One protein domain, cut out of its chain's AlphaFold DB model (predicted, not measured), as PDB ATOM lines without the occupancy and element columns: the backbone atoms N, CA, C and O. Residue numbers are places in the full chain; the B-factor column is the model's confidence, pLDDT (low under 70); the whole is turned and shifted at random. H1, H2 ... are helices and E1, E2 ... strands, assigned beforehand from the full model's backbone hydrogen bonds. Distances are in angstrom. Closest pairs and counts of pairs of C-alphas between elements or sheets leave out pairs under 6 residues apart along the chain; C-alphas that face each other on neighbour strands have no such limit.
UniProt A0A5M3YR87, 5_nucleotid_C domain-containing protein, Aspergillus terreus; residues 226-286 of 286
ATOM      1  N   THR A 226      32.824  14.838 239.802       85.00
ATOM      2  CA  THR A 226      33.908  14.357 240.663       85.00
ATOM      3  C   THR A 226      34.819  13.398 239.907       85.00
ATOM      4  O   THR A 226      34.354  12.574 239.115       85.00
ATOM      5  N   ASP A 227      36.118  13.507 240.168       87.69
ATOM      6  CA  ASP A 227      37.169  12.664 239.585       87.69
ATOM      7  C   ASP A 227      37.415  11.408 240.413       87.69
ATOM      8  O   ASP A 227      37.965  10.419 239.928       87.69
ATOM      9  N   VAL A 228      36.955  11.429 241.663       89.88
ATOM     10  CA  VAL A 228      37.102  10.339 242.620       89.88
ATOM     11  C   VAL A 228      35.731   9.855 243.093       89.88
ATOM     12  O   VAL A 228      34.801  10.660 243.200       89.88
ATOM     13  N   PRO A 229      35.579   8.559 243.411       90.75
ATOM     14  CA  PRO A 229      34.367   8.073 244.053       90.75
ATOM     15  C   PRO A 229      34.172   8.740 245.421       90.75
ATOM     16  O   PRO A 229      35.125   8.824 246.197       90.75
ATOM     17  N   LEU A 230      32.955   9.175 245.745       92.38
ATOM     18  CA  LEU A 230      32.615   9.748 247.051       92.38
ATOM     19  C   LEU A 230      31.937   8.686 247.923       92.38
ATOM     20  O   LEU A 230      30.911   8.119 247.541       92.38
ATOM     21  N   ASP A 231      32.507   8.404 249.093       93.31
ATOM     22  CA  ASP A 231      31.994   7.381 250.007       93.31
ATOM     23  C   ASP A 231      30.868   7.939 250.884       93.31
ATOM     24  O   ASP A 231      31.113   8.638 251.869       93.31
ATOM     25  N   GLY A 232      29.628   7.626 250.511       91.25
ATOM     26  CA  GLY A 232      28.419   7.993 251.238       91.25
ATOM     27  C   GLY A 232      27.734   6.829 251.950       91.25
ATOM     28  O   GLY A 232      26.534   6.895 252.224       91.25
ATOM     29  N   ARG A 233      28.464   5.745 252.238       90.25
ATOM     30  CA  ARG A 233      27.929   4.594 252.981       90.25
ATOM     31  C   ARG A 233      27.666   4.969 254.441       90.25
ATOM     32  O   ARG A 233      28.495   5.616 255.086       90.25
ATOM     33  N   ASN A 234      26.545   4.507 254.996       85.50
ATOM     34  CA  ASN A 234      26.081   4.902 256.332       85.50
ATOM     35  C   ASN A 234      27.081   4.576 257.455       85.50
ATOM     36  O   ASN A 234      27.258   5.377 258.373       85.50
ATOM     37  N   SER A 235      27.707   3.395 257.410       85.56
ATOM     38  CA  SER A 235      28.609   2.935 258.472       85.56
ATOM     39  C   SER A 235      29.898   3.777 258.533       85.56
ATOM     40  O   SER A 235      30.123   4.401 259.578       85.56
ATOM     41  N   PRO A 236      30.685   3.929 257.441       88.19
ATOM     42  CA  PRO A 236      31.846   4.823 257.430       88.19
ATOM     43  C   PRO A 236      31.506   6.263 257.831       88.19
ATOM     44  O   PRO A 236      32.111   6.771 258.767       88.19
ATOM     45  N   LEU A 237      30.475   6.877 257.234       89.94
ATOM     46  CA  LEU A 237      30.068   8.264 257.522       89.94
ATOM     47  C   LEU A 237      29.828   8.561 259.011       89.94
ATOM     48  O   LEU A 237      29.966   9.700 259.455       89.94
ATOM     49  N   ARG A 238      29.401   7.557 259.782       90.19
ATOM     50  CA  ARG A 238      29.058   7.695 261.207       90.19
ATOM     51  C   ARG A 238      30.169   7.278 262.160       90.19
ATOM     52  O   ARG A 238      30.028   7.502 263.357       90.19
ATOM     53  N   SER A 239      31.222   6.642 261.661       91.31
ATOM     54  CA  SER A 239      32.282   6.057 262.492       91.31
ATOM     55  C   SER A 239      33.673   6.592 262.176       91.31
ATOM     56  O   SER A 239      34.572   6.448 263.000       91.31
ATOM     57  N   GLN A 240      33.852   7.220 261.016       92.81
ATOM     58  CA  GLN A 240      35.123   7.762 260.561       92.81
ATOM     59  C   GLN A 240      34.916   8.918 259.574       92.81
ATOM     60  O   GLN A 240      33.810   9.192 259.109       92.81
ATOM     61  N   GLU A 241      36.011   9.594 259.241       94.75
ATOM     62  CA  GLU A 241      36.038  10.605 258.189       94.75
ATOM     63  C   GLU A 241      35.826   9.965 256.804       94.75
ATOM     64  O   GLU A 241      36.272   8.843 256.536       94.75
ATOM     65  N   THR A 242      35.132  10.684 255.919       95.50
ATOM     66  CA  THR A 242      34.882  10.276 254.528       95.50
ATOM     67  C   THR A 242      35.078  11.470 253.603       95.50
ATOM     68  O   THR A 242      34.806  12.611 253.981       95.50
ATOM     69  N   ASN A 243      35.496  11.223 252.363       95.00
ATOM     70  CA  ASN A 243      35.683  12.295 251.385       95.00
ATOM     71  C   ASN A 243      34.367  13.000 251.004       95.00
ATOM     72  O   ASN A 243      34.387  14.202 250.752       95.00
ATOM     73  N   LEU A 244      33.225  12.300 251.033       94.19
ATOM     74  CA  LEU A 244      31.913  12.936 250.891       94.19
ATOM     75  C   LEU A 244      31.627  13.894 252.055       94.19
ATOM     76  O   LEU A 244      31.172  15.013 251.829       94.19
ATOM     77  N   GLY A 245      31.911  13.471 253.293       94.50
ATOM     78  CA  GLY A 245      31.780  14.321 254.478       94.50
ATOM     79  C   GLY A 245      32.634  15.586 254.377       94.50
ATOM     80  O   GLY A 245      32.132  16.680 254.633       94.50
ATOM     81  N   ASN A 246      33.878  15.444 253.916       95.38
ATOM     82  CA  ASN A 246      34.798  16.565 253.711       95.38
ATOM     83  C   ASN A 246      34.279  17.534 252.649       95.38
ATOM     84  O   ASN A 246      34.194  18.731 252.907       95.38
ATOM     85  N   MET A 247      33.842  17.019 251.495       94.06
ATOM     86  CA  MET A 247      33.264  17.835 250.423       94.06
ATOM     87  C   MET A 247      32.052  18.644 250.911       94.06
ATOM     88  O   MET A 247      31.925  19.826 250.595       94.06
ATOM     89  N   LEU A 248      31.158  18.026 251.691       94.31
ATOM     90  CA  LEU A 248      29.980  18.704 252.240       94.31
ATOM     91  C   LEU A 248      30.358  19.766 253.279       94.31
ATOM     92  O   LEU A 248      29.788  20.857 253.270       94.31
ATOM     93  N   ALA A 249      31.332  19.477 254.146       95.44
ATOM     94  CA  ALA A 249      31.853  20.458 255.093       95.44
ATOM     95  C   ALA A 249      32.491  21.653 254.366       95.44
ATOM     96  O   ALA A 249      32.188  22.797 254.702       95.44
ATOM     97  N   ASP A 250      33.285  21.414 253.319       95.56
ATOM     98  CA  ASP A 250      33.868  22.470 252.487       95.56
ATOM     99  C   ASP A 250      32.810  23.302 251.757       95.56
ATOM    100  O   ASP A 250      32.938  24.524 251.676       95.56
ATOM    101  N   ALA A 251      31.730  22.680 251.277       93.94
ATOM    102  CA  ALA A 251      30.620  23.396 250.655       93.94
ATOM    103  C   ALA A 251      29.921  24.343 251.647       93.94
ATOM    104  O   ALA A 251      29.668  25.504 251.319       93.94
ATOM    105  N   VAL A 252      29.657  23.885 252.878       95.25
ATOM    106  CA  VAL A 252      29.105  24.735 253.949       95.25
ATOM    107  C   VAL A 252      30.080  25.857 254.306       95.25
ATOM    108  O   VAL A 252      29.670  27.011 254.435       95.25
ATOM    109  N   ARG A 253      31.372  25.531 254.417       97.25
ATOM    110  CA  ARG A 253      32.441  26.488 254.713       97.25
ATOM    111  C   ARG A 253      32.493  27.610 253.677       97.25
ATOM    112  O   ARG A 253      32.514  28.782 254.047       97.25
ATOM    113  N   ALA A 254      32.463  27.251 252.394       95.69
ATOM    114  CA  ALA A 254      32.480  28.191 251.279       95.69
ATOM    115  C   ALA A 254      31.199  29.036 251.206       95.69
ATOM    116  O   ALA A 254      31.285  30.245 251.011       95.69
ATOM    117  N   PHE A 255      30.022  28.431 251.405       95.50
ATOM    118  CA  PHE A 255      28.740  29.140 251.338       95.50
ATOM    119  C   PHE A 255      28.609  30.224 252.416       95.50
ATOM    120  O   PHE A 255      28.171  31.334 252.124       95.50
ATOM    121  N   TYR A 256      29.012  29.919 253.652       96.12
ATOM    122  CA  TYR A 256      28.952  30.866 254.771       96.12
ATOM    123  C   TYR A 256      30.227  31.703 254.947       96.12
ATOM    124  O   TYR A 256      30.272  32.532 255.853       96.12
ATOM    125  N   ASN A 257      31.245  31.504 254.101       96.00
ATOM    126  CA  ASN A 257      32.553  32.161 254.188       96.00
ATOM    127  C   ASN A 257      33.161  32.100 255.607       96.00
ATOM    128  O   ASN A 257      33.489  33.122 256.208       96.00
ATOM    129  N   THR A 258      33.260  30.887 256.153       96.50
ATOM    130  CA  THR A 258      33.812  30.612 257.491       96.50
ATOM    131  C   THR A 258      35.122  29.822 257.397       96.50
ATOM    132  O   THR A 258      35.440  29.256 256.351       96.50
ATOM    133  N   ASP A 259      35.885  29.757 258.485       97.25
ATOM    134  CA  ASP A 259      37.125  28.972 258.565       97.25
ATOM    135  C   ASP A 259      36.860  27.501 258.911       97.25
ATOM    136  O   ASP A 259      37.579  26.607 258.470       97.25
ATOM    137  N   ILE A 260      35.808  27.241 259.694       96.50
ATOM    138  CA  ILE A 260      35.460  25.911 260.207       96.50
ATOM    139  C   ILE A 260      33.985  25.633 259.925       96.50
ATOM    140  O   ILE A 260      33.119  26.466 260.204       96.50
ATOM    141  N   ALA A 261      33.702  24.436 259.413       95.19
ATOM    142  CA  ALA A 261      32.353  23.926 259.222       95.19
ATOM    143  C   ALA A 261      32.243  22.489 259.741       95.19
ATOM    144  O   ALA A 261      33.153  21.679 259.576       95.19
ATOM    145  N   PHE A 262      31.094  22.176 260.334       92.56
ATOM    146  CA  PHE A 262      30.721  20.820 260.715       92.56
ATOM    147  C   PHE A 262      29.531  20.385 259.871       92.56
ATOM    148  O   PHE A 262      28.584  21.151 259.691       92.56
ATOM    149  N   PHE A 263      29.554  19.141 259.397       91.44
ATOM    150  CA  PHE A 263      28.425  18.541 258.697       91.44
ATOM    151  C   PHE A 263      27.989  17.271 259.422       91.44
ATOM    152  O   PHE A 263      28.767  16.332 259.585       91.44
ATOM    153  N   ASN A 264      26.745  17.238 259.896       90.50
ATOM    154  CA  ASN A 264      26.237  16.083 260.626       90.50
ATOM    155  C   ASN A 264      25.990  14.918 259.656       90.50
ATOM    156  O   ASN A 264      25.141  15.021 258.766       90.50
ATOM    157  N   SER A 265      26.681  13.795 259.869       90.06
ATOM    158  CA  SER A 265      26.580  12.592 259.031       90.06
ATOM    159  C   SER A 265      25.177  11.983 258.985       90.06
ATOM    160  O   SER A 265      24.821  11.331 258.008       90.06
ATOM    161  N   GLY A 266      24.331  12.257 259.982       85.12
ATOM    162  CA  GLY A 266      22.917  11.886 259.980       85.12
ATOM    163  C   GLY A 266      22.081  12.546 258.875       85.12
ATOM    164  O   GLY A 266      20.969  12.083 258.611       85.12
ATOM    165  N   SER A 267      22.602  13.588 258.224       86.06
ATOM    166  CA  SER A 267      21.943  14.294 257.115       86.06
ATOM    167  C   SER A 267      22.224  13.654 255.752       86.06
ATOM    168  O   SER A 267      21.498  13.910 254.797       86.06
ATOM    169  N   VAL A 268      23.252  12.804 255.648       89.00
ATOM    170  CA  VAL A 268      23.606  12.102 254.406       89.00
ATOM    171  C   VAL A 268      22.859  10.768 254.351       89.00
ATOM    172  O   VAL A 268      22.885  10.004 255.315       89.00
ATOM    173  N   ARG A 269      22.144  10.505 253.247       83.88
ATOM    174  CA  ARG A 269      21.158   9.406 253.148       83.88
ATOM    175  C   ARG A 269      21.298   8.506 251.916       83.88
ATOM    176  O   ARG A 269      20.407   7.707 251.664       83.88
ATOM    177  N   CYS A 270      22.377   8.624 251.146       85.25
ATOM    178  CA  CYS A 270      22.537   7.850 249.912       85.25
ATOM    179  C   CYS A 270      22.899   6.370 250.143       85.25
ATOM    180  O   CYS A 270      22.537   5.544 249.313       85.25
ATOM    181  N   ASP A 271      23.586   6.038 251.248       88.62
ATOM    182  CA  ASP A 271      24.093   4.689 251.583       88.62
ATOM    183  C   ASP A 271      24.807   3.983 250.417       88.62
ATOM    184  O   ASP A 271      24.638   2.793 250.160       88.62
ATOM    185  N   SER A 272      25.603   4.743 249.671       87.81
ATOM    186  CA  SER A 272      26.226   4.281 248.436       87.81
ATOM    187  C   SER A 272      27.575   4.949 248.212       87.81
ATOM    188  O   SER A 272      27.893   5.978 248.810       87.81
ATOM    189  N   ILE A 273      28.380   4.342 247.341       89.62
ATOM    190  CA  ILE A 273      29.543   5.009 246.766       89.62
ATOM    191  C   ILE A 273      29.065   5.720 245.503       89.62
ATOM    192  O   ILE A 273      28.586   5.076 244.571       89.62
ATOM    193  N   ILE A 274      29.206   7.040 245.480       87.19
ATOM    194  CA  ILE A 274      28.912   7.865 244.312       87.19
ATOM    195  C   ILE A 274      30.115   7.782 243.373       87.19
ATOM    196  O   ILE A 274      31.221   8.154 243.760       87.19
ATOM    197  N   GLY A 275      29.921   7.264 242.160       83.88
ATOM    198  CA  GLY A 275      31.003   7.084 241.188       83.88
ATOM    199  C   GLY A 275      31.561   8.402 240.618       83.88
ATOM    200  O   GLY A 275      30.892   9.436 240.682       83.88
ATOM    201  N   PRO A 276      32.778   8.376 240.042       80.69
ATOM    202  CA  PRO A 276      33.344   9.511 239.320       80.69
ATOM    203  C   PRO A 276      32.609   9.761 237.998       80.69
ATOM    204  O   PRO A 276      32.071   8.839 237.389       80.69
ATOM    205  N   THR A 277      32.625  11.005 237.522       74.50
ATOM    206  CA  THR A 277      31.867  11.438 236.329       74.50
ATOM    207  C   THR A 277      32.716  11.867 235.134       74.50
ATOM    208  O   THR A 277      32.193  12.032 234.032       74.50
ATOM    209  N   VAL A 278      34.016  12.108 235.318       64.50
ATOM    210  CA  VAL A 278      34.846  12.830 234.325       64.50
ATOM    211  C   VAL A 278      35.523  11.973 233.255       64.50
ATOM    212  O   VAL A 278      36.163  12.528 232.370       64.50
ATOM    213  N   SER A 279      35.369  10.649 233.236       54.53
ATOM    214  CA  SER A 279      35.981   9.847 232.162       54.53
ATOM    215  C   SER A 279      35.154   9.794 230.865       54.53
ATOM    216  O   SER A 279      35.697   9.412 229.832       54.53
ATOM    217  N   SER A 280      33.871  10.195 230.874       57.53
ATOM    218  CA  SER A 280      33.033  10.331 229.655       57.53
ATOM    219  C   SER A 280      31.687  11.075 229.833       57.53
ATOM    220  O   SER A 280      30.878  11.091 228.909       57.53
ATOM    221  N   GLY A 281      31.436  11.747 230.968       52.44
ATOM    222  CA  GLY A 281      30.324  12.703 231.103       52.44
ATOM    223  C   GLY A 281      28.956  12.130 231.495       52.44
ATOM    224  O   GLY A 281      27.954  12.825 231.336       52.44
ATOM    225  N   VAL A 282      28.879  10.909 232.031       54.53
ATOM    226  CA  VAL A 282      27.607  10.389 232.560       54.53
ATOM    227  C   VAL A 282      27.317  11.017 233.940       54.53
ATOM    228  O   VAL A 282      28.212  11.022 234.792       54.53
ATOM    229  N   PRO A 283      26.113  11.579 234.180       52.16
ATOM    230  CA  PRO A 283      25.737  12.186 235.459       52.16
ATOM    231  C   PRO A 283      25.722  11.198 236.637       52.16
ATOM    232  O   PRO A 283      25.513  10.004 236.464       52.16
ATOM    233  N   ILE A 284      25.860  11.736 237.856       54.84
ATOM    234  CA  ILE A 284      25.825  11.011 239.149       54.84
ATOM    235  C   ILE A 284      24.458  10.366 239.448       54.84
ATOM    236  O   ILE A 284      24.362   9.470 240.283       54.84
ATOM    237  N   LEU A 285      23.399  10.826 238.785       47.97
ATOM    238  CA  LEU A 285      22.026  10.376 238.993       47.97
ATOM    239  C   LEU A 285      21.491   9.827 237.667       47.97
ATOM    240  O   LEU A 285      20.946  10.583 236.863       47.97
ATOM    241  N   ALA A 286      21.703   8.533 237.437       42.22
ATOM    242  CA  ALA A 286      20.969   7.742 236.453       42.22
ATOM    243  C   ALA A 286      20.117   6.714 237.201       42.22
ATOM    244  O   ALA A 286      20.665   6.086 238.138       42.22
TER     245      ALA A 286
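This is residues 226 to 286 of the 286 residues of the protein "5_nucleotid_C domain-containing protein" of Aspergillus terreus (UniProt A0A5M3YR87). A small two-stranded ladder of E1 and E2 has the long helix H2 starting beside E1 and reaching away from the ladder, with the short helix H1 near the corner between them. The long link of residues 257 to 271 folds back from the far end of H2 to E2, and residues 275 to 286 make a tail that leads on from the ladder. The printed part has 61 residues, with two named helices and two named strands in the order E1, H1, H2, E2; the sheet has the order E1 - E2 and is antiparallel. The class is mixed, helices and strands, with under half of the residues in named elements. The whole is only just compact, close to loose, with a radius of gyration of the C-alphas of 12.5 A and spans of 35 by 27 by 16 A.

The sheet is made of E1, residues 230 to 232, and E2, residues 272 to 274, which are antiparallel neighbours at 158 degrees between their directions. C-alphas 231 and 273 face each other at 4.7 A. N 230 and O 274 are 2.8 A apart and N 232 and O 272 are 2.9 A apart, both within hydrogen-bond range. H2, residues 243 to 256, has 6 pairs of C-alphas within 8 A of E1, and the closest C-alphas of the two, those of Leu 230 and Leu 244, are 5.0 A apart. Within 10 A, H2 has 11 pairs of C-alphas with E1 and 2 with E2, made by its residues 243 to 247. H1, residues 234 to 239, is close to H2 but not clearly touching it: their closest C-alphas, those of Leu 237 and Gly 245, are 7.0 A apart. The lines of H1 and H2 are about perpendicular, at 78 degrees. The closest C-alphas of H1 and E1 are those of Asp 231 and Leu 237, at 7.8 A. In H1 and H2 every O i to N i+4 pair is within hydrogen-bond range.

E1 begins at C-alpha 230, (32.615, 9.748, 247.051), and is 6.2 A long; E2, 6.1 A long, ends at C-alpha 274, (28.912, 7.865, 244.312). H2 is 20.0 A long, from C-alpha 243 at (35.683, 12.295, 251.385) to C-alpha 256 at (28.952, 30.866, 254.771). H1 is 8.8 A long.

The two C-alphas farthest apart, those of Asp 259 and Ala 286, are 34.7 A apart. The printed part has no cut. The links E1 to H1 and H1 to H2 are tight, and the link H2 to E2 is long, with 15 residues. The mean pLDDT of the printed part is 85.5; residues 278 to 286, which end at the chain's last residue, are under 70.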